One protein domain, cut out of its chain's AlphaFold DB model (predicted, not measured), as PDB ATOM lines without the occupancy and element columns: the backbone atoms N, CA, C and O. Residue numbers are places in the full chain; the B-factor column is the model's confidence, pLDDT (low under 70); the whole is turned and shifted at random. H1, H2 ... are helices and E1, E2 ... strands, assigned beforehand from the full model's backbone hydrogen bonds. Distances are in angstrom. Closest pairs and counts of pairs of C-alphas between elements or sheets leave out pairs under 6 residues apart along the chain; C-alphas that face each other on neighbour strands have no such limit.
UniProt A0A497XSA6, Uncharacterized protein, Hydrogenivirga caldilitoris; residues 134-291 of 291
ATOM      1  N   ASP A 134     321.389 376.515 415.726       95.50
ATOM      2  CA  ASP A 134     322.709 376.318 415.135       95.50
ATOM      3  C   ASP A 134     323.628 375.542 416.081       95.50
ATOM      4  O   ASP A 134     323.863 375.940 417.223       95.50
ATOM      5  N   TRP A 135     324.195 374.441 415.587       96.12
ATOM      6  CA  TRP A 135     325.064 373.542 416.351       96.12
ATOM      7  C   TRP A 135     326.356 374.193 416.859       96.12
ATOM      8  O   TRP A 135     326.948 373.707 417.828       96.12
ATOM      9  N   ARG A 136     326.808 375.283 416.229       96.62
ATOM     10  CA  ARG A 136     328.045 375.978 416.598       96.62
ATOM     11  C   ARG A 136     327.928 376.626 417.971       96.62
ATOM     12  O   ARG A 136     328.909 376.640 418.702       96.62
ATOM     13  N   ILE A 137     326.738 377.092 418.359       97.88
ATOM     14  CA  ILE A 137     326.517 377.722 419.668       97.88
ATOM     15  C   ILE A 137     326.760 376.737 420.824       97.88
ATOM     16  O   ILE A 137     327.633 377.016 421.650       97.88
ATOM     17  N   PRO A 138     326.077 375.575 420.913       97.88
ATOM     18  CA  PRO A 138     326.387 374.589 421.941       97.88
ATOM     19  C   PRO A 138     327.813 374.044 421.795       97.88
ATOM     20  O   PRO A 138     328.450 373.761 422.804       97.88
ATOM     21  N   PHE A 139     328.377 373.965 420.585       97.38
ATOM     22  CA  PHE A 139     329.795 373.633 420.431       97.38
ATOM     23  C   PHE A 139     330.713 374.653 421.128       97.38
ATOM     24  O   PHE A 139     331.585 374.236 421.885       97.38
ATOM     25  N   TYR A 140     330.504 375.960 420.936       97.88
ATOM     26  CA  TYR A 140     331.283 377.012 421.598       97.88
ATOM     27  C   TYR A 140     331.155 376.937 423.119       97.88
ATOM     28  O   TYR A 140     332.165 376.956 423.816       97.88
ATOM     29  N   ILE A 141     329.939 376.752 423.644       98.50
ATOM     30  CA  ILE A 141     329.729 376.584 425.090       98.50
ATOM     31  C   ILE A 141     330.497 375.359 425.602       98.50
ATOM     32  O   ILE A 141     331.235 375.450 426.583       98.50
ATOM     33  N   GLY A 142     330.360 374.218 424.919       97.75
ATOM     34  CA  GLY A 142     331.059 372.989 425.280       97.75
ATOM     35  C   GLY A 142     332.574 373.156 425.250       97.75
ATOM     36  O   GLY A 142     333.253 372.718 426.178       97.75
ATOM     37  N   PHE A 143     333.090 373.849 424.230       96.25
ATOM     38  CA  PHE A 143     334.502 374.187 424.104       96.25
ATOM     39  C   PHE A 143     334.997 375.027 425.275       96.25
ATOM     40  O   PHE A 143     336.020 374.687 425.864       96.25
ATOM     41  N   ILE A 144     334.253 376.060 425.673       97.44
ATOM     42  CA  ILE A 144     334.647 376.899 426.805       97.44
ATOM     43  C   ILE A 144     334.741 376.080 428.096       97.44
ATOM     44  O   ILE A 144     335.744 376.180 428.808       97.44
ATOM     45  N   TYR A 145     333.751 375.224 428.363       98.00
ATOM     46  CA  TYR A 145     333.765 374.360 429.541       98.00
ATOM     47  C   TYR A 145     334.960 373.402 429.553       98.00
ATOM     48  O   TYR A 145     335.736 373.417 430.509       98.00
ATOM     49  N   PHE A 146     335.157 372.592 428.506       94.94
ATOM     50  CA  PHE A 146     336.211 371.573 428.562       94.94
ATOM     51  C   PHE A 146     337.617 372.172 428.429       94.94
ATOM     52  O   PHE A 146     338.546 371.693 429.076       94.94
ATOM     53  N   TYR A 147     337.794 373.191 427.580       93.75
ATOM     54  CA  TYR A 147     339.119 373.701 427.234       93.75
ATOM     55  C   TYR A 147     339.615 374.738 428.242       93.75
ATOM     56  O   TYR A 147     340.715 374.598 428.778       93.75
ATOM     57  N   PHE A 148     338.805 375.761 428.532       94.25
ATOM     58  CA  PHE A 148     339.219 376.856 429.412       94.25
ATOM     59  C   PHE A 148     338.925 376.552 430.883       94.25
ATOM     60  O   PHE A 148     339.809 376.685 431.732       94.25
ATOM     61  N   LEU A 149     337.713 376.079 431.187       95.12
ATOM     62  CA  LEU A 149     337.277 375.846 432.569       95.12
ATOM     63  C   LEU A 149     337.707 374.481 433.129       95.12
ATOM     64  O   LEU A 149     337.624 374.270 434.335       95.12
ATOM     65  N   ASN A 150     338.238 373.579 432.293       93.44
ATOM     66  CA  ASN A 150     338.570 372.191 432.659       93.44
ATOM     67  C   ASN A 150     337.362 371.401 433.198       93.44
ATOM     68  O   ASN A 150     337.522 370.428 433.932       93.44
ATOM     69  N   ASP A 151     336.155 371.812 432.815       96.56
ATOM     70  CA  ASP A 151     334.906 371.152 433.160       96.56
ATOM     71  C   ASP A 151     334.494 370.218 432.021       96.56
ATOM     72  O   ASP A 151     333.742 370.558 431.101       96.56
ATOM     73  N   ASN A 152     335.043 369.009 432.072       95.25
ATOM     74  CA  ASN A 152     334.790 367.988 431.068       95.25
ATOM     75  C   ASN A 152     333.320 367.554 431.030       95.25
ATOM     76  O   ASN A 152     332.829 367.222 429.953       95.25
ATOM     77  N   LEU A 153     332.614 367.541 432.167       96.75
ATOM     78  CA  LEU A 153     331.225 367.081 432.220       96.75
ATOM     79  C   LEU A 153     330.300 368.064 431.511       96.75
ATOM     80  O   LEU A 153     329.590 367.661 430.590       96.75
ATOM     81  N   ASN A 154     330.351 369.349 431.873       97.75
ATOM     82  CA  ASN A 154     329.564 370.356 431.167       97.75
ATOM     83  C   ASN A 154     329.991 370.442 429.697       97.75
ATOM     84  O   ASN A 154     329.139 370.469 428.808       97.75
ATOM     85  N   GLY A 155     331.295 370.371 429.414       97.88
ATOM     86  CA  GLY A 155     331.806 370.307 428.047       97.88
ATOM     87  C   GLY A 155     331.185 369.173 427.224       97.88
ATOM     88  O   GLY A 155     330.699 369.400 426.115       97.88
ATOM     89  N   ALA A 156     331.134 367.961 427.781       97.31
ATOM     90  CA  ALA A 156     330.557 366.788 427.131       97.31
ATOM     91  C   ALA A 156     329.045 366.915 426.891       97.31
ATOM     92  O   ALA A 156     328.542 366.438 425.870       97.31
ATOM     93  N   GLU A 157     328.316 367.546 427.811       97.88
ATOM     94  CA  GLU A 157     326.872 367.767 427.693       97.88
ATOM     95  C   GLU A 157     326.543 368.707 426.526       97.88
ATOM     96  O   GLU A 157     325.752 368.350 425.650       97.88
ATOM     97  N   TYR A 158     327.217 369.855 426.429       98.19
ATOM     98  CA  TYR A 158     326.997 370.790 425.322       98.19
ATOM     99  C   TYR A 158     327.502 370.254 423.977       98.19
ATOM    100  O   TYR A 158     326.829 370.406 422.957       98.19
ATOM    101  N   LEU A 159     328.632 369.541 423.954       96.69
ATOM    102  CA  LEU A 159     329.103 368.872 422.737       96.69
ATOM    103  C   LEU A 159     328.144 367.767 422.269       96.69
ATOM    104  O   LEU A 159     327.970 367.583 421.066       96.69
ATOM    105  N   LYS A 160     327.485 367.055 423.193       95.56
ATOM    106  CA  LYS A 160     326.419 366.093 422.868       95.56
ATOM    107  C   LYS A 160     325.207 366.790 422.247       95.56
ATOM    108  O   LYS A 160     324.657 366.269 421.280       95.56
ATOM    109  N   ILE A 161     324.805 367.956 422.764       95.75
ATOM    110  CA  ILE A 161     323.737 368.774 422.160       95.75
ATOM    111  C   ILE A 161     324.130 369.164 420.729       95.75
ATOM    112  O   ILE A 161     323.367 368.909 419.799       95.75
ATOM    113  N   ALA A 162     325.347 369.684 420.536       95.94
ATOM    114  CA  ALA A 162     325.861 370.047 419.218       95.94
ATOM    115  C   ALA A 162     325.880 368.849 418.250       95.94
ATOM    116  O   ALA A 162     325.404 368.959 417.125       95.94
ATOM    117  N   ALA A 163     326.356 367.682 418.698       92.69
ATOM    118  CA  ALA A 163     326.450 366.466 417.886       92.69
ATOM    119  C   ALA A 163     325.091 365.926 417.404       92.69
ATOM    120  O   ALA A 163     325.022 365.274 416.362       92.69
ATOM    121  N   ARG A 164     324.007 366.169 418.152       91.25
ATOM    122  CA  ARG A 164     322.652 365.708 417.797       91.25
ATOM    123  C   ARG A 164     321.980 366.572 416.732       91.25
ATOM    124  O   ARG A 164     321.015 366.123 416.110       91.25
ATOM    125  N   HIS A 165     322.482 367.783 416.508       92.69
ATOM    126  CA  HIS A 165     321.915 368.706 415.538       92.69
ATOM    127  C   HIS A 165     322.049 368.154 414.099       92.69
ATOM    128  O   HIS A 165     323.130 367.690 413.723       92.69
ATOM    129  N   PRO A 166     321.003 368.212 413.247       88.69
ATOM    130  CA  PRO A 166     321.038 367.642 411.896       88.69
ATOM    131  C   PRO A 166     322.194 368.156 411.030       88.69
ATOM    132  O   PRO A 166     322.913 367.353 410.438       88.69
ATOM    133  N   SER A 167     322.428 369.470 411.030       88.38
ATOM    134  CA  SER A 167     323.528 370.101 410.282       88.38
ATOM    135  C   SER A 167     324.920 369.769 410.828       88.38
ATOM    136  O   SER A 167     325.912 370.077 410.181       88.38
ATOM    137  N   ALA A 168     325.009 369.148 412.009       86.81
ATOM    138  CA  ALA A 168     326.277 368.746 412.602       86.81
ATOM    139  C   ALA A 168     326.672 367.295 412.282       86.81
ATOM    140  O   ALA A 168     327.774 366.871 412.622       86.81
ATOM    141  N   ARG A 169     325.786 366.519 411.639       78.19
ATOM    142  CA  ARG A 169     325.969 365.072 411.417       78.19
ATOM    143  C   ARG A 169     327.192 364.727 410.569       78.19
ATOM    144  O   ARG A 169     327.717 363.624 410.693       78.19
ATOM    145  N   GLU A 170     327.647 365.651 409.729       74.44
ATOM    146  CA  GLU A 170     328.872 365.496 408.939       74.44
ATOM    147  C   GLU A 170     330.136 365.611 409.815       74.44
ATOM    148  O   GLU A 170     331.161 364.987 409.530       74.44
ATOM    149  N   TYR A 171     330.051 366.315 410.948       78.69
ATOM    150  CA  TYR A 171     331.151 366.510 411.889       78.69
ATOM    151  C   TYR A 171     331.201 365.393 412.934       78.69
ATOM    152  O   TYR A 171     330.905 365.572 414.118       78.69
ATOM    153  N   ASN A 172     331.687 364.225 412.514       77.94
ATOM    154  CA  ASN A 172     331.872 363.057 413.386       77.94
ATOM    155  C   ASN A 172     332.800 363.298 414.599       77.94
ATOM    156  O   ASN A 172     332.862 362.464 415.501       77.94
ATOM    157  N   LEU A 173     333.532 364.417 414.639       85.00
ATOM    158  CA  LEU A 173     334.435 364.762 415.736       85.00
ATOM    159  C   LEU A 173     333.696 365.120 417.035       85.00
ATOM    160  O   LEU A 173     334.194 364.795 418.111       85.00
ATOM    161  N   LEU A 174     332.517 365.743 416.959       90.69
ATOM    162  CA  LEU A 174     331.758 366.190 418.137       90.69
ATOM    163  C   LEU A 174     331.363 365.040 419.087       90.69
ATOM    164  O   LEU A 174     331.720 365.102 420.267       90.69
ATOM    165  N   PRO A 175     330.696 363.961 418.624       90.94
ATOM    166  CA  PRO A 175     330.339 362.839 419.493       90.94
ATOM    167  C   PRO A 175     331.574 362.087 419.998       90.94
ATOM    168  O   PRO A 175     331.586 361.606 421.130       90.94
ATOM    169  N   LEU A 176     332.641 362.019 419.194       90.25
ATOM    170  CA  LEU A 176     333.910 361.429 419.614       90.25
ATOM    171  C   LEU A 176     334.539 362.225 420.761       90.25
ATOM    172  O   LEU A 176     334.944 361.630 421.760       90.25
ATOM    173  N   LEU A 177     334.579 363.551 420.649       92.38
ATOM    174  CA  LEU A 177     335.101 364.424 421.691       92.38
ATOM    175  C   LEU A 177     334.257 364.340 422.968       92.38
ATOM    176  O   LEU A 177     334.808 364.083 424.032       92.38
ATOM    177  N   ALA A 178     332.931 364.445 422.873       94.69
ATOM    178  CA  ALA A 178     332.049 364.286 424.029       94.69
ATOM    179  C   ALA A 178     332.204 362.906 424.697       94.69
ATOM    180  O   ALA A 178     332.327 362.828 425.919       94.69
ATOM    181  N   SER A 179     332.289 361.816 423.919       94.62
ATOM    182  CA  SER A 179     332.498 360.464 424.468       94.62
ATOM    183  C   SER A 179     333.806 360.346 425.249       94.62
ATOM    184  O   SER A 179     333.858 359.707 426.299       94.62
ATOM    185  N   ARG A 180     334.857 361.017 424.771       91.81
ATOM    186  CA  ARG A 180     336.145 361.080 425.449       91.81
ATOM    187  C   ARG A 180     336.036 361.843 426.762       91.81
ATOM    188  O   ARG A 180     336.562 361.369 427.760       91.81
ATOM    189  N   LEU A 181     335.383 363.000 426.772       94.44
ATOM    190  CA  LEU A 181     335.219 363.793 427.990       94.44
ATOM    191  C   LEU A 181     334.442 363.006 429.058       94.44
ATOM    192  O   LEU A 181     334.887 362.925 430.199       94.44
ATOM    193  N   TYR A 182     333.364 362.307 428.679       96.12
ATOM    194  CA  TYR A 182     332.680 361.380 429.589       96.12
ATOM    195  C   TYR A 182     333.610 360.270 430.097       96.12
ATOM    196  O   TYR A 182     333.611 359.962 431.289       96.12
ATOM    197  N   TYR A 183     334.427 359.680 429.222       94.19
ATOM    198  CA  TYR A 183     335.407 358.664 429.602       94.19
ATOM    199  C   TYR A 183     336.446 359.197 430.602       94.19
ATOM    200  O   TYR A 183     336.698 358.547 431.619       94.19
ATOM    201  N   GLU A 184     336.986 360.398 430.372       91.44
ATOM    202  CA  GLU A 184     337.931 361.084 431.268       91.44
ATOM    203  C   GLU A 184     337.336 361.380 432.653       91.44
ATOM    204  O   GLU A 184     338.070 361.406 433.643       91.44
ATOM    205  N   GLU A 185     336.012 361.468 432.754       93.44
ATOM    206  CA  GLU A 185     335.291 361.644 434.017       93.44
ATOM    207  C   GLU A 185     334.742 360.338 434.611       93.44
ATOM    208  O   GLU A 185     334.084 360.345 435.650       93.44
ATOM    209  N   GLY A 186     335.031 359.187 433.992       93.62
ATOM    210  CA  GLY A 186     334.540 357.881 434.453       93.62
ATOM    211  C   GLY A 186     333.046 357.655 434.192       93.62
ATOM    212  O   GLY A 186     332.453 356.719 434.718       93.62
ATOM    213  N   LYS A 187     332.414 358.481 433.354       96.12
ATOM    214  CA  LYS A 187     331.030 358.312 432.892       96.12
ATOM    215  C   LYS A 187     330.975 357.355 431.696       96.12
ATOM    216  O   LYS A 187     330.512 357.710 430.614       96.12
ATOM    217  N   TYR A 188     331.474 356.134 431.887       95.38
ATOM    218  CA  TYR A 188     331.635 355.134 430.823       95.38
ATOM    219  C   TYR A 188     330.330 354.838 430.075       95.38
ATOM    220  O   TYR A 188     330.321 354.763 428.850       95.38
ATOM    221  N   GLU A 189     329.220 354.722 430.801       96.31
ATOM    222  CA  GLU A 189     327.908 354.439 430.219       96.31
ATOM    223  C   GLU A 189     327.440 355.554 429.271       96.31
ATOM    224  O   GLU A 189     327.010 355.267 428.153       96.31
ATOM    225  N   LEU A 190     327.619 356.824 429.654       96.62
ATOM    226  CA  LEU A 190     327.299 357.969 428.792       96.62
ATOM    227  C   LEU A 190     328.166 357.979 427.527       96.62
ATOM    228  O   LEU A 190     327.655 358.208 426.428       96.62
ATOM    229  N   ALA A 191     329.459 357.662 427.657       95.69
ATOM    230  CA  ALA A 191     330.363 357.537 426.516       95.69
ATOM    231  C   ALA A 191     329.925 356.414 425.551       95.69
ATOM    232  O   ALA A 191     329.911 356.609 424.334       95.69
ATOM    233  N   ILE A 192     329.523 355.256 426.090       96.44
ATOM    234  CA  ILE A 192     329.026 354.097 425.330       96.44
ATOM    235  C   ILE A 192     327.730 354.433 424.590       96.44
ATOM    236  O   ILE A 192     327.614 354.119 423.403       96.44
ATOM    237  N   ILE A 193     326.759 355.050 425.271       95.69
ATOM    238  CA  ILE A 193     325.469 355.434 424.679       95.69
ATOM    239  C   ILE A 193     325.703 356.368 423.493       95.69
ATOM    240  O   ILE A 193     325.201 356.106 422.400       95.69
ATOM    241  N   LEU A 194     326.533 357.397 423.675       93.75
ATOM    242  CA  LEU A 194     326.804 358.378 422.632       93.75
ATOM    243  C   LEU A 194     327.454 357.756 421.387       93.75
ATOM    244  O   LEU A 194     327.027 358.030 420.266       93.75
ATOM    245  N   LEU A 195     328.455 356.883 421.554       93.12
ATOM    246  CA  LEU A 195     329.083 356.222 420.402       93.12
ATOM    247  C   LEU A 195     328.159 355.204 419.724       93.12
ATOM    248  O   LEU A 195     328.217 355.057 418.503       93.12
ATOM    249  N   ARG A 196     327.283 354.526 420.476       94.81
ATOM    250  CA  ARG A 196     326.246 353.655 419.895       94.81
ATOM    251  C   ARG A 196     325.254 354.446 419.051       94.81
ATOM    252  O   ARG A 196     324.920 353.998 417.957       94.81
ATOM    253  N   GLU A 197     324.793 355.596 419.542       91.44
ATOM    254  CA  GLU A 197     323.931 356.505 418.777       91.44
ATOM    255  C   GLU A 197     324.632 356.945 417.488       91.44
ATOM    256  O   GLU A 197     324.060 356.808 416.405       91.44
ATOM    257  N   GLN A 198     325.899 357.360 417.582       88.88
ATOM    258  CA  GLN A 198     326.658 357.813 416.419       88.88
ATOM    259  C   GLN A 198     326.846 356.713 415.365       88.88
ATOM    260  O   GLN A 198     326.666 356.968 414.176       88.88
ATOM    261  N   LEU A 199     327.160 355.478 415.771       90.94
ATOM    262  CA  LEU A 199     327.343 354.356 414.841       90.94
ATOM    263  C   LEU A 199     326.093 354.041 414.012       90.94
ATOM    264  O   LEU A 199     326.226 353.578 412.881       90.94
ATOM    265  N   ARG A 200     324.892 354.299 414.546       89.81
ATOM    266  CA  ARG A 200     323.626 354.055 413.831       89.81
ATOM    267  C   ARG A 200     323.396 355.033 412.683       89.81
ATOM    268  O   ARG A 200     322.728 354.673 411.720       89.81
ATOM    269  N   ILE A 201     323.912 356.255 412.795       86.88
ATOM    270  CA  ILE A 201     323.673 357.334 411.823       86.88
ATOM    271  C   ILE A 201     324.880 357.620 410.921       86.88
ATOM    272  O   ILE A 201     324.748 358.311 409.911       86.88
ATOM    273  N   MET A 202     326.055 357.096 411.273       84.56
ATOM    274  CA  MET A 202     327.287 357.257 410.508       84.56
ATOM    275  C   MET A 202     327.179 356.566 409.144       84.56
ATOM    276  O   MET A 202     326.644 355.464 409.040       84.56
ATOM    277  N   LYS A 203     327.708 357.200 408.092       84.69
ATOM    278  CA  LYS A 203     327.698 356.651 406.722       84.69
ATOM    279  C   LYS A 203     329.054 356.102 406.280       84.69
ATOM    280  O   LYS A 203     329.094 355.091 405.594       84.69
ATOM    281  N   ASP A 204     330.144 356.743 406.692       85.62
ATOM    282  CA  ASP A 204     331.511 356.354 406.331       85.62
ATOM    283  C   ASP A 204     331.921 355.044 407.032       85.62
ATOM    284  O   ASP A 204     331.998 354.976 408.259       85.62
ATOM    285  N   GLU A 205     332.194 354.004 406.242       87.38
ATOM    286  CA  GLU A 205     332.550 352.664 406.723       87.38
ATOM    287  C   GLU A 205     333.916 352.593 407.427       87.38
ATOM    288  O   GLU A 205     334.088 351.826 408.379       87.38
ATOM    289  N   ASN A 206     334.893 353.403 407.013       84.50
ATOM    290  CA  ASN A 206     336.199 353.444 407.672       84.50
ATOM    291  C   ASN A 206     336.070 354.089 409.053       84.50
ATOM    292  O   ASN A 206     336.568 353.554 410.050       84.50
ATOM    293  N   MET A 207     335.322 355.190 409.131       84.00
ATOM    294  CA  MET A 207     334.987 355.824 410.403       84.00
ATOM    295  C   MET A 207     334.151 354.909 411.300       84.00
ATOM    296  O   MET A 207     334.446 354.813 412.492       84.00
ATOM    297  N   LYS A 208     333.177 354.164 410.756       89.44
ATOM    298  CA  LYS A 208     332.408 353.176 411.535       89.44
ATOM    299  C   LYS A 208     333.311 352.154 412.208       89.44
ATOM    300  O   LYS A 208     333.136 351.900 413.397       89.44
ATOM    301  N   LYS A 209     334.293 351.595 411.495       89.12
ATOM    302  CA  LYS A 209     335.255 350.640 412.077       89.12
ATOM    303  C   LYS A 209     336.054 351.268 413.218       89.12
ATOM    304  O   LYS A 209     336.189 350.656 414.279       89.12
ATOM    305  N   ALA A 210     336.528 352.501 413.036       85.56
ATOM    306  CA  ALA A 210     337.259 353.225 414.073       85.56
ATOM    307  C   ALA A 210     336.388 353.493 415.316       85.56
ATOM    308  O   ALA A 210     336.814 353.229 416.444       85.56
ATOM    309  N   VAL A 211     335.149 353.961 415.131       89.38
ATOM    310  CA  VAL A 211     334.211 354.224 416.234       89.38
ATOM    311  C   VAL A 211     333.762 352.929 416.915       89.38
ATOM    312  O   VAL A 211     333.662 352.893 418.139       89.38
ATOM    313  N   ALA A 212     333.561 351.842 416.166       92.06
ATOM    314  CA  ALA A 212     333.235 350.529 416.716       92.06
ATOM    315  C   ALA A 212     334.369 349.978 417.590       92.06
ATOM    316  O   ALA A 212     334.105 349.443 418.668       92.06
ATOM    317  N   SER A 213     335.627 350.170 417.175       90.12
ATOM    318  CA  SER A 213     336.785 349.819 418.001       90.12
ATOM    319  C   SER A 213     336.803 350.614 419.312       90.12
ATOM    320  O   SER A 213     336.873 350.015 420.383       90.12
ATOM    321  N   ARG A 214     336.604 351.943 419.255       90.38
ATOM    322  CA  ARG A 214     336.500 352.796 420.459       90.38
ATOM    323  C   ARG A 214     335.345 352.393 421.372       90.38
ATOM    324  O   ARG A 214     335.491 352.387 422.590       90.38
ATOM    325  N   LEU A 215     334.194 352.048 420.803       93.69
ATOM    326  CA  LEU A 215     333.043 351.584 421.570       93.69
ATOM    327  C   LEU A 215     333.365 350.291 422.331       93.69
ATOM    328  O   LEU A 215     333.003 350.174 423.501       93.69
ATOM    329  N   LYS A 216     334.059 349.340 421.697       93.44
ATOM    330  CA  LYS A 216     334.484 348.096 422.350       93.44
ATOM    331  C   LYS A 216     335.480 348.367 423.482       93.44
ATOM    332  O   LYS A 216     335.323 347.807 424.562       93.44
ATOM    333  N   THR A 217     336.418 349.294 423.290       92.25
ATOM    334  CA  THR A 217     337.325 349.770 424.349       92.25
ATOM    335  C   THR A 217     336.559 350.308 425.554       92.25
ATOM    336  O   THR A 217     336.833 349.920 426.688       92.25
ATOM    337  N   LEU A 218     335.575 351.182 425.316       93.62
ATOM    338  CA  LEU A 218     334.760 351.773 426.378       93.62
ATOM    339  C   LEU A 218     333.921 350.725 427.114       93.62
ATOM    340  O   LEU A 218     333.780 350.813 428.329       93.62
ATOM    341  N   GLN A 219     333.389 349.729 426.400       95.31
ATOM    342  CA  GLN A 219     332.661 348.611 427.004       95.31
ATOM    343  C   GLN A 219     333.565 347.795 427.925       95.31
ATOM    344  O   GLN A 219     333.191 347.546 429.067       95.31
ATOM    345  N   THR A 220     334.776 347.452 427.483       93.94
ATOM    346  CA  THR A 220     335.745 346.763 428.342       93.94
ATOM    347  C   THR A 220     336.103 347.608 429.565       93.94
ATOM    348  O   THR A 220     336.093 347.099 430.682       93.94
ATOM    349  N   ALA A 221     336.350 348.910 429.388       93.62
ATOM    350  CA  ALA A 221     336.633 349.812 430.503       93.62
ATOM    351  C   ALA A 221     335.467 349.898 431.503       93.62
ATOM    352  O   ALA A 221     335.699 349.958 432.710       93.62
ATOM    353  N   TYR A 222     334.224 349.872 431.018       95.44
ATOM    354  CA  TYR A 222     333.034 349.849 431.864       95.44
ATOM    355  C   TYR A 222     332.927 348.558 432.682       95.44
ATOM    356  O   TYR A 222     332.665 348.624 433.880       95.44
ATOM    357  N   GLU A 223     333.190 347.396 432.081       94.56
ATOM    358  CA  GLU A 223     333.198 346.122 432.813       94.56
ATOM    359  C   GLU A 223     334.316 346.072 433.865       94.56
ATOM    360  O   GLU A 223     334.075 345.671 435.003       94.56
ATOM    361  N   ILE A 224     335.512 346.578 433.543       94.19
ATOM    362  CA  ILE A 224     336.591 346.723 434.532       94.19
ATOM    363  C   ILE A 224     336.162 347.683 435.653       94.19
ATOM    364  O   ILE A 224     336.405 347.395 436.821       94.19
ATOM    365  N   SER A 225     335.483 348.793 435.341       95.06
ATOM    366  CA  SER A 225     334.983 349.731 436.358       95.06
ATOM    367  C   SER A 225     334.006 349.059 437.324       95.06
ATOM    368  O   SER A 225     334.111 349.257 438.532       95.06
ATOM    369  N   LYS A 226     333.092 348.219 436.824       95.06
ATOM    370  CA  LYS A 226     332.194 347.434 437.685       95.06
ATOM    371  C   LYS A 226     332.971 346.463 438.572       95.06
ATOM    372  O   LYS A 226     332.645 346.315 439.748       95.06
ATOM    373  N   ALA A 227     334.006 345.820 438.035       95.00
ATOM    374  CA  ALA A 227     334.869 344.938 438.811       95.00
ATOM    375  C   ALA A 227     335.651 345.695 439.898       95.00
ATOM    376  O   ALA A 227     335.804 345.178 441.002       95.00
ATOM    377  N   ILE A 228     336.087 346.933 439.635       94.44
ATOM    378  CA  ILE A 228     336.671 347.819 440.655       94.44
ATOM    379  C   ILE A 228     335.666 348.084 441.775       94.44
ATOM    380  O   ILE A 228     336.021 347.981 442.948       94.44
ATOM    381  N   ASP A 229     334.415 348.393 441.433       94.19
ATOM    382  CA  ASP A 229     333.373 348.642 442.430       94.19
ATOM    383  C   ASP A 229     333.101 347.392 443.283       94.19
ATOM    384  O   ASP A 229     333.044 347.482 444.510       94.19
ATOM    385  N   GLN A 230     333.034 346.209 442.664       94.44
ATOM    386  CA  GLN A 230     332.915 344.931 443.376       94.44
ATOM    387  C   GLN A 230     334.128 344.645 444.272       94.44
ATOM    388  O   GLN A 230     333.969 344.212 445.415       94.44
ATOM    389  N   PHE A 231     335.342 344.917 443.786       95.38
ATOM    390  CA  PHE A 231     336.568 344.769 444.567       95.38
ATOM    391  C   PHE A 231     336.544 345.687 445.791       95.38
ATOM    392  O   PHE A 231     336.837 345.249 446.902       95.38
ATOM    393  N   ARG A 232     336.127 346.945 445.610       94.25
ATOM    394  CA  ARG A 232     336.012 347.924 446.694       94.25
ATOM    395  C   ARG A 232     335.006 347.482 447.752       94.25
ATOM    396  O   ARG A 232     335.304 347.594 448.937       94.25
ATOM    397  N   LEU A 233     333.863 346.930 447.340       94.44
ATOM    398  CA  LEU A 233     332.868 346.369 448.260       94.44
ATOM    399  C   LEU A 233     333.404 345.155 449.034       94.44
ATOM    400  O   LEU A 233     333.100 345.006 450.212       94.44
ATOM    401  N   LYS A 234     334.212 344.299 448.395       94.19
ATOM    402  CA  LYS A 234     334.741 343.068 449.004       94.19
ATOM    403  C   LYS A 234     335.951 343.294 449.915       94.19
ATOM    404  O   LYS A 234     336.095 342.596 450.913       94.19
ATOM    405  N   PHE A 235     336.831 344.234 449.569       92.69
ATOM    406  CA  PHE A 235     338.134 344.414 450.224       92.69
ATOM    407  C   PHE A 235     338.312 345.777 450.910       92.69
ATOM    408  O   PHE A 235     339.358 346.020 451.508       92.69
ATOM    409  N   GLY A 236     337.335 346.686 450.815       92.56
ATOM    410  CA  GLY A 236     337.365 347.997 451.480       92.56
ATOM    411  C   GLY A 236     338.381 348.996 450.913       92.56
ATOM    412  O   GLY A 236     338.596 350.053 451.500       92.56
ATOM    413  N   ARG A 237     339.019 348.690 449.777       91.94
ATOM    414  CA  ARG A 237     339.994 349.557 449.096       91.94
ATOM    415  C   ARG A 237     339.899 349.421 447.581       91.94
ATOM    416  O   ARG A 237     339.370 348.432 447.083       91.94
ATOM    417  N   ASN A 238     340.481 350.370 446.850       89.62
ATOM    418  CA  ASN A 238     340.651 350.228 445.406       89.62
ATOM    419  C   ASN A 238     341.722 349.164 445.076       89.62
ATOM    420  O   ASN A 238     342.692 348.998 445.833       89.62
ATOM    421  N   PRO A 239     341.566 348.440 443.954       92.19
ATOM    422  CA  PRO A 239     342.626 347.603 443.409       92.19
ATOM    423  C   PRO A 239     343.794 348.475 442.929       92.19
ATOM    424  O   PRO A 239     343.600 349.588 442.439       92.19
ATOM    425  N   LYS A 240     345.019 347.968 443.076       90.00
ATOM    426  CA  LYS A 240     346.254 348.651 442.668       90.00
ATOM    427  C   LYS A 240     346.552 348.480 441.181       90.00
ATOM    428  O   LYS A 240     347.276 349.294 440.616       90.00
ATOM    429  N   SER A 241     346.032 347.423 440.561       91.31
ATOM    430  CA  SER A 241     346.274 347.124 439.153       91.31
ATOM    431  C   SER A 241     345.177 346.241 438.553       91.31
ATOM    432  O   SER A 241     344.310 345.726 439.263       91.31
ATOM    433  N   ILE A 242     345.214 346.070 437.229       91.88
ATOM    434  CA  ILE A 242     344.294 345.180 436.509       91.88
ATOM    435  C   ILE A 242     344.553 343.716 436.893       91.88
ATOM    436  O   ILE A 242     343.614 342.957 437.097       91.88
ATOM    437  N   GLU A 243     345.814 343.335 437.091       91.12
ATOM    438  CA  GLU A 243     346.228 341.977 437.466       91.12
ATOM    439  C   GLU A 243     345.665 341.557 438.833       91.12
ATOM    440  O   GLU A 243     345.398 340.378 439.076       91.12
ATOM    441  N   GLU A 244     345.444 342.515 439.738       92.56
ATOM    442  CA  GLU A 244     344.802 342.246 441.024       92.56
ATOM    443  C   GLU A 244     343.323 341.866 440.849       92.56
ATOM    444  O   GLU A 244     342.842 340.934 441.497       92.56
ATOM    445  N   LEU A 245     342.616 342.525 439.926       91.88
ATOM    446  CA  LEU A 245     341.238 342.173 439.569       91.88
ATOM    447  C   LEU A 245     341.163 340.803 438.882       91.88
ATOM    448  O   LEU A 245     340.241 340.031 439.153       91.88
ATOM    449  N   GLU A 246     342.141 340.483 438.031       92.00
ATOM    450  CA  GLU A 246     342.267 339.167 437.395       92.00
ATOM    451  C   GLU A 246     342.525 338.059 438.428       92.00
ATOM    452  O   GLU A 246     341.898 337.000 438.385       92.00
ATOM    453  N   THR A 247     343.425 338.302 439.387       91.75
ATOM    454  CA  THR A 247     343.771 337.343 440.451       91.75
ATOM    455  C   THR A 247     342.603 337.122 441.409       91.75
ATOM    456  O   THR A 247     342.369 336.001 441.857       91.75
ATOM    457  N   ALA A 248     341.821 338.171 441.679       90.62
ATOM    458  CA  ALA A 248     340.591 338.087 442.460       90.62
ATOM    459  C   ALA A 248     339.432 337.394 441.714       90.62
ATOM    460  O   ALA A 248     338.378 337.176 442.317       90.62
ATOM    461  N   GLY A 249     339.607 337.060 440.428       91.50
ATOM    462  CA  GLY A 249     338.596 336.410 439.593       91.50
ATOM    463  C   GLY A 249     337.418 337.313 439.220       91.50
ATOM    464  O   GLY A 249     336.362 336.804 438.858       91.50
ATOM    465  N   LEU A 250     337.574 338.638 439.329       90.56
ATOM    466  CA  LEU A 250     336.509 339.604 439.022       90.56
ATOM    467  C   LEU A 250     336.451 339.960 437.532       90.56
ATOM    468  O   LEU A 250     335.415 340.412 437.051       90.56
ATOM    469  N   ILE A 251     337.548 339.752 436.799       91.38
ATOM    470  CA  ILE A 251     337.632 339.937 435.345       91.38
ATOM    471  C   ILE A 251     338.407 338.784 434.684       91.38
ATOM    472  O   ILE A 251     339.252 338.162 435.336       91.38
ATOM    473  N   PRO A 252     338.161 338.496 433.390       88.19
ATOM    474  CA  PRO A 252     338.959 337.537 432.629       88.19
ATOM    475  C   PRO A 252     340.425 337.964 432.517       88.19
ATOM    476  O   PRO A 252     340.722 339.150 432.389       88.19
ATOM    477  N   LYS A 253     341.334 336.984 432.480       84.50
ATOM    478  CA  LYS A 253     342.763 337.235 432.252       84.50
ATOM    479  C   LYS A 253     343.026 337.742 430.835       84.50
ATOM    480  O   LYS A 253     342.502 337.191 429.867       84.50
ATOM    481  N   GLY A 254     343.909 338.730 430.714       77.75
ATOM    482  CA  GLY A 254     344.416 339.215 429.436       77.75
ATOM    483  C   GLY A 254     343.424 340.086 428.668       77.75
ATOM    484  O   GLY A 254     343.431 340.057 427.435       77.75
ATOM    485  N   LEU A 255     342.577 340.853 429.366       80.00
ATOM    486  CA  LEU A 255     341.746 341.871 428.721       80.00
ATOM    487  C   LEU A 255     342.638 342.865 427.969       80.00
ATOM    488  O   LEU A 255     343.480 343.550 428.549       80.00
ATOM    489  N   LYS A 256     342.443 342.941 426.653       77.81
ATOM    490  CA  LYS A 256     343.174 343.857 425.774       77.81
ATOM    491  C   LYS A 256     342.263 344.966 425.296       77.81
ATOM    492  O   LYS A 256     341.073 344.747 425.053       77.81
ATOM    493  N   ASP A 257     342.847 346.139 425.103       80.69
ATOM    494  CA  ASP A 257     342.168 347.196 424.384       80.69
ATOM    495  C   ASP A 257     342.053 346.819 422.895       80.69
ATOM    496  O   ASP A 257     343.054 346.555 422.225       80.69
ATOM    497  N   SER A 258     340.829 346.813 422.356       77.88
ATOM    498  CA  SER A 258     340.563 346.653 420.918       77.88
ATOM    499  C   SER A 258     341.210 347.732 420.051       77.88
ATOM    500  O   SER A 258     341.434 347.518 418.862       77.88
ATOM    501  N   ALA A 259     341.507 348.875 420.651       69.31
ATOM    502  CA  ALA A 259     342.176 350.010 420.054       69.31
ATOM    503  C   ALA A 259     343.714 349.934 420.130       69.31
ATOM    504  O   ALA A 259     344.391 350.828 419.625       69.31
ATOM    505  N   GLY A 260     344.262 348.888 420.760       72.06
ATOM    506  CA  GLY A 260     345.690 348.730 421.033       72.06
ATOM    507  C   GLY A 260     346.117 349.399 422.342       72.06
ATOM    508  O   GLY A 260     345.677 350.498 422.652       72.06
ATOM    509  N   GLY A 261     346.978 348.734 423.114       78.50
ATOM    510  CA  GLY A 261     347.426 349.191 424.437       78.50
ATOM    511  C   GLY A 261     346.860 348.359 425.590       78.50
ATOM    512  O   GLY A 261     346.091 347.412 425.384       78.50
ATOM    513  N   LYS A 262     347.286 348.689 426.813       85.50
ATOM    514  CA  LYS A 262     346.809 348.046 428.044       85.50
ATOM    515  C   LYS A 262     345.877 348.966 428.824       85.50
ATOM    516  O   LYS A 262     345.975 350.193 428.750       85.50
ATOM    517  N   PHE A 263     344.972 348.352 429.582       89.62
ATOM    518  CA  PHE A 263     344.193 349.070 430.580       89.62
ATOM    519  C   PHE A 263     345.026 349.284 431.842       89.62
ATOM    520  O   PHE A 263     345.837 348.437 432.212       89.62
ATOM    521  N   TYR A 264     344.796 350.402 432.517       90.12
ATOM    522  CA  TYR A 264     345.383 350.705 433.816       90.12
ATOM    523  C   TYR A 264     344.373 351.436 434.699       90.12
ATOM    524  O   TYR A 264     343.369 351.968 434.217       90.12
ATOM    525  N   ILE A 265     344.638 351.448 436.003       89.81
ATOM    526  CA  ILE A 265     343.789 352.093 437.005       89.81
ATOM    527  C   ILE A 265     344.499 353.356 437.483       89.81
ATOM    528  O   ILE A 265     345.668 353.316 437.864       89.81
ATOM    529  N   THR A 266     343.812 354.488 437.424       88.00
ATOM    530  CA  THR A 266     344.327 355.762 437.921       88.00
ATOM    531  C   THR A 266     344.193 355.857 439.445       88.00
ATOM    532  O   THR A 266     343.379 355.146 440.039       88.00
ATOM    533  N   PRO A 267     344.945 356.753 440.114       84.44
ATOM    534  CA  PRO A 267     344.855 356.926 441.568       84.44
ATOM    535  C   PRO A 267     343.446 357.262 442.084       84.44
ATOM    536  O   PRO A 267     343.089 356.874 443.193       84.44
ATOM    537  N   ASP A 268     342.625 357.937 441.274       84.69
ATOM    538  CA  ASP A 268     341.214 358.235 441.556       84.69
ATOM    539  C   ASP A 268     340.265 357.047 441.286       84.69
ATOM    540  O   ASP A 268     339.048 357.198 441.349       84.69
ATOM    541  N   GLY A 269     340.804 355.853 441.009       86.19
ATOM    542  CA  GLY A 269     340.049 354.608 440.855       86.19
ATOM    543  C   GLY A 269     339.370 354.439 439.497       86.19
ATOM    544  O   GLY A 269     338.499 353.583 439.359       86.19
ATOM    545  N   LYS A 270     339.743 355.236 438.489       90.44
ATOM    546  CA  LYS A 270     339.149 355.168 437.150       90.44
ATOM    547  C   LYS A 270     339.987 354.280 436.226       90.44
ATOM    548  O   LYS A 270     341.212 354.280 436.249       90.44
ATOM    549  N   VAL A 271     339.315 353.537 435.355       91.50
ATOM    550  CA  VAL A 271     339.942 352.722 434.305       91.50
ATOM    551  C   VAL A 271     340.300 353.587 433.108       91.50
ATOM    552  O   VAL A 271     339.433 354.282 432.567       91.50
ATOM    553  N   ARG A 272     341.553 353.520 432.666       89.56
ATOM    554  CA  ARG A 272     342.061 354.199 431.472       89.56
ATOM    555  C   ARG A 272     342.737 353.216 430.529       89.56
ATOM    556  O   ARG A 272     343.039 352.090 430.908       89.56
ATOM    557  N   SER A 273     342.952 353.663 429.298       87.25
ATOM    558  CA  SER A 273     343.673 352.918 428.271       87.25
ATOM    559  C   SER A 273     344.829 353.764 427.756       87.25
ATOM    560  O   SER A 273     344.716 354.988 427.669       87.25
ATOM    561  N   GLU A 274     345.927 353.096 427.422       81.44
ATOM    562  CA  GLU A 274     347.091 353.664 426.738       81.44
ATOM    563  C   GLU A 274     346.844 353.950 425.249       81.44
ATOM    564  O   GLU A 274     347.678 354.589 424.612       81.44
ATOM    565  N   SER A 275     345.723 353.493 424.680       75.44
ATOM    566  CA  SER A 275     345.446 353.654 423.253       75.44
ATOM    567  C   SER A 275     345.452 355.115 422.802       75.44
ATOM    568  O   SER A 275     344.751 355.972 423.352       75.44
ATOM    569  N   GLU A 276     346.141 355.369 421.688       61.69
ATOM    570  CA  GLU A 276     346.108 356.646 420.982       61.69
ATOM    571  C   GLU A 276     344.745 356.969 420.363       61.69
ATOM    572  O   GLU A 276     344.579 358.062 419.842       61.69
ATOM    573  N   LEU A 277     343.723 356.104 420.431       61.97
ATOM    574  CA  LEU A 277     342.391 356.451 419.914       61.97
ATOM    575  C   LEU A 277     341.710 357.613 420.667       61.97
ATOM    576  O   LEU A 277     340.673 358.102 420.218       61.97
ATOM    577  N   PHE A 278     342.318 358.130 421.736       61.88
ATOM    578  CA  PHE A 278     341.945 359.392 422.378       61.88
ATOM    579  C   PHE A 278     343.119 360.403 422.388       61.88
ATOM    580  O   PHE A 278     343.552 360.829 423.467       61.88
ATOM    581  N   PRO A 279     343.654 360.888 421.250       54.59
ATOM    582  CA  PRO A 279     344.882 361.678 421.245       54.59
ATOM    583  C   PRO A 279     344.549 363.169 421.161       54.59
ATOM    584  O   PRO A 279     344.307 363.685 420.083       54.59
ATOM    585  N   ILE A 280     344.464 363.870 422.298       52.19
ATOM    586  CA  ILE A 280     344.323 365.344 422.299       52.19
ATOM    587  C   ILE A 280     344.976 365.947 423.562       52.19
ATOM    588  O   ILE A 280     345.697 366.936 423.475       52.19
ATOM    589  N   LYS A 281     344.816 365.321 424.740       46.66
ATOM    590  CA  LYS A 281     345.194 365.961 426.014       46.66
ATOM    591  C   LYS A 281     346.693 366.250 426.182       46.66
ATOM    592  O   LYS A 281     347.031 367.303 426.703       46.66
ATOM    593  N   LYS A 282     347.596 365.366 425.733       45.97
ATOM    594  CA  LYS A 282     349.045 365.559 425.946       45.97
ATOM    595  C   LYS A 282     349.579 366.782 425.187       45.97
ATOM    596  O   LYS A 282     350.232 367.624 425.786       45.97
ATOM    597  N   LYS A 283     349.190 366.936 423.917       41.97
ATOM    598  CA  LYS A 283     349.611 368.060 423.070       41.97
ATOM    599  C   LYS A 283     348.950 369.386 423.478       41.97
ATOM    600  O   LYS A 283     349.644 370.384 423.608       41.97
ATOM    601  N   LEU A 284     347.648 369.378 423.795       46.91
ATOM    602  CA  LEU A 284     346.945 370.592 424.242       46.91
ATOM    603  C   LEU A 284     347.385 371.075 425.636       46.91
ATOM    604  O   LEU A 284     347.448 372.279 425.868       46.91
ATOM    605  N   LEU A 285     347.702 370.170 426.573       47.19
ATOM    606  CA  LEU A 285     348.243 370.556 427.886       47.19
ATOM    607  C   LEU A 285     349.675 371.094 427.787       47.19
ATOM    608  O   LEU A 285     350.047 371.969 428.565       47.19
ATOM    609  N   GLU A 286     350.483 370.574 426.858       46.56
ATOM    610  CA  GLU A 286     351.824 371.095 426.576       46.56
ATOM    611  C   GLU A 286     351.765 372.486 425.932       46.56
ATOM    612  O   GLU A 286     352.527 373.362 426.330       46.56
ATOM    613  N   GLU A 287     350.829 372.724 425.010       48.25
ATOM    614  CA  GLU A 287     350.571 374.050 424.429       48.25
ATOM    615  C   GLU A 287     350.039 375.039 425.479       48.25
ATOM    616  O   GLU A 287     350.515 376.166 425.545       48.25
ATOM    617  N   ARG A 288     349.161 374.600 426.392       50.88
ATOM    618  CA  ARG A 288     348.685 375.409 427.530       50.88
ATOM    619  C   ARG A 288     349.792 375.821 428.502       50.88
ATOM    620  O   ARG A 288     349.680 376.856 429.132       50.88
ATOM    621  N   ARG A 289     350.834 375.004 428.682       47.62
ATOM    622  CA  ARG A 289     351.991 375.362 429.527       47.62
ATOM    623  C   ARG A 289     352.950 376.338 428.842       47.62
ATOM    624  O   ARG A 289     353.856 376.836 429.502       47.62
ATOM    625  N   ARG A 290     352.812 376.525 427.526       44.72
ATOM    626  CA  ARG A 290     353.659 377.400 426.703       44.72
ATOM    627  C   ARG A 290     353.018 378.759 426.412       44.72
ATOM    628  O   ARG A 290     353.751 379.656 426.009       44.72
ATOM    629  N   MET A 291     351.700 378.876 426.570       48.53
ATOM    630  CA  MET A 291     350.937 380.129 426.530       48.53
ATOM    631  C   MET A 291     350.820 380.710 427.936       48.53
ATOM    632  O   MET A 291     350.937 381.944 428.058       48.53
TER     633      MET A 291
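AT A GLANCE: This is residues 134 to 291 of the 291 residues of an uncharacterized protein of Hydrogenivirga caldilitoris (UniProt A0A497XSA6). Five helices, H1 to H5, lie side by side in a zigzag row, each running against the one before it, with H1, H3 and H5 in one layer and H2 and H4 in the other. H5 is the longest and runs on well past the row; on its residues 217 to 231 pack a small two-strand hairpin, E1 and E2, and the short helix H6, while a last helix, H7, lies near H1 with low confidence. The printed part has 158 residues, with seven named helices and two named strands in the order H1 H2 H3 H4 H5 H6 E1 E2 H7; the sheet has the order E1 - E2 and is antiparallel. The class is mostly helix, and the whole is compact, with a radius of gyration of the C-alphas of 16.6 A and spans of 50 by 38 by 26 A.

IN THESE COORDINATES: Find C-alpha 136 at (328.045, 375.978, 416.598); from there H1 runs through residues 136 to 148, 17.0 A from first to last C-alpha. Next come H2, residues 152 to 164, 18.1 A long, and H3, residues 173 to 184, 16.3 A. Go on to H4, residues 188 to 201, 20.7 A. Then look for C-alpha 205 at (332.550, 352.664, 406.723), where H5 begins; it spans residues 205 to 235 and ends 44.6 A away at C-alpha 235, (338.134, 344.414, 450.224). H6 is residues 242 to 247. The strands are E1, residues 263 to 265, and E2, residues 271 to 273. H7, residues 281 to 288, ends at C-alpha 288, (348.685, 375.409, 427.530).

HOW THE PARTS SIT: Start at H3, H4 and H5, a bundle that goes up and down, each helix running against the one before it. H3 and H4 touch, closest at the C-alphas of Ser 179 and Ala 191, 4.2 A apart, at a shallow tilt of 17 degrees, opposite ways. H5 touches H4 with residues 208 to 222 alone; their closest C-alphas are Tyr 188 and Tyr 222, 5.6 A, and they run opposite ways at a shallow tilt of 20 degrees. H2 and H3 form a helical hairpin, closest at the C-alphas of Ala 156 and Ala 178, 4.3 A apart, at a shallow tilt of 28 degrees. H1 and H2 form another, with the C-alphas of Gly 142 and Gly 155 closest at 3.9 A and a shallow tilt of 19 degrees. H1 and H5 are apart. E1 and E2 form a hairpin, antiparallel with 142 degrees between their directions; look for N 264 and O 272 at 2.9 A and N 272 and O 264 at 2.8 A, within hydrogen-bond range. The closest C-alphas of H5 and E2 are those of Ala 221 and Val 271, 5.8 A. H5 and H6 only just touch, with 3 pairs of C-alphas within 8 A, the closest being Ala 227 and Leu 245 at 7.0 A. H1 and H7 are near each other, with 5 pairs of C-alphas within 10 A. In H1, H2, H3, H5, H6 and H7 every O i to N i+4 pair is within hydrogen-bond range; in H4 it is 9 of 10.

THE WHOLE: The two C-alphas farthest apart are those of Asp 134 and Thr 247, 51.0 A. The printed part has no cut and ends at residue 291, the chain's last. The link from H6 to E1, residues 248 to 262, is long. The mean pLDDT of the printed part is 86.9; residue 259 and residues 276 to 291 are under 70, and the mean of H7 is 47.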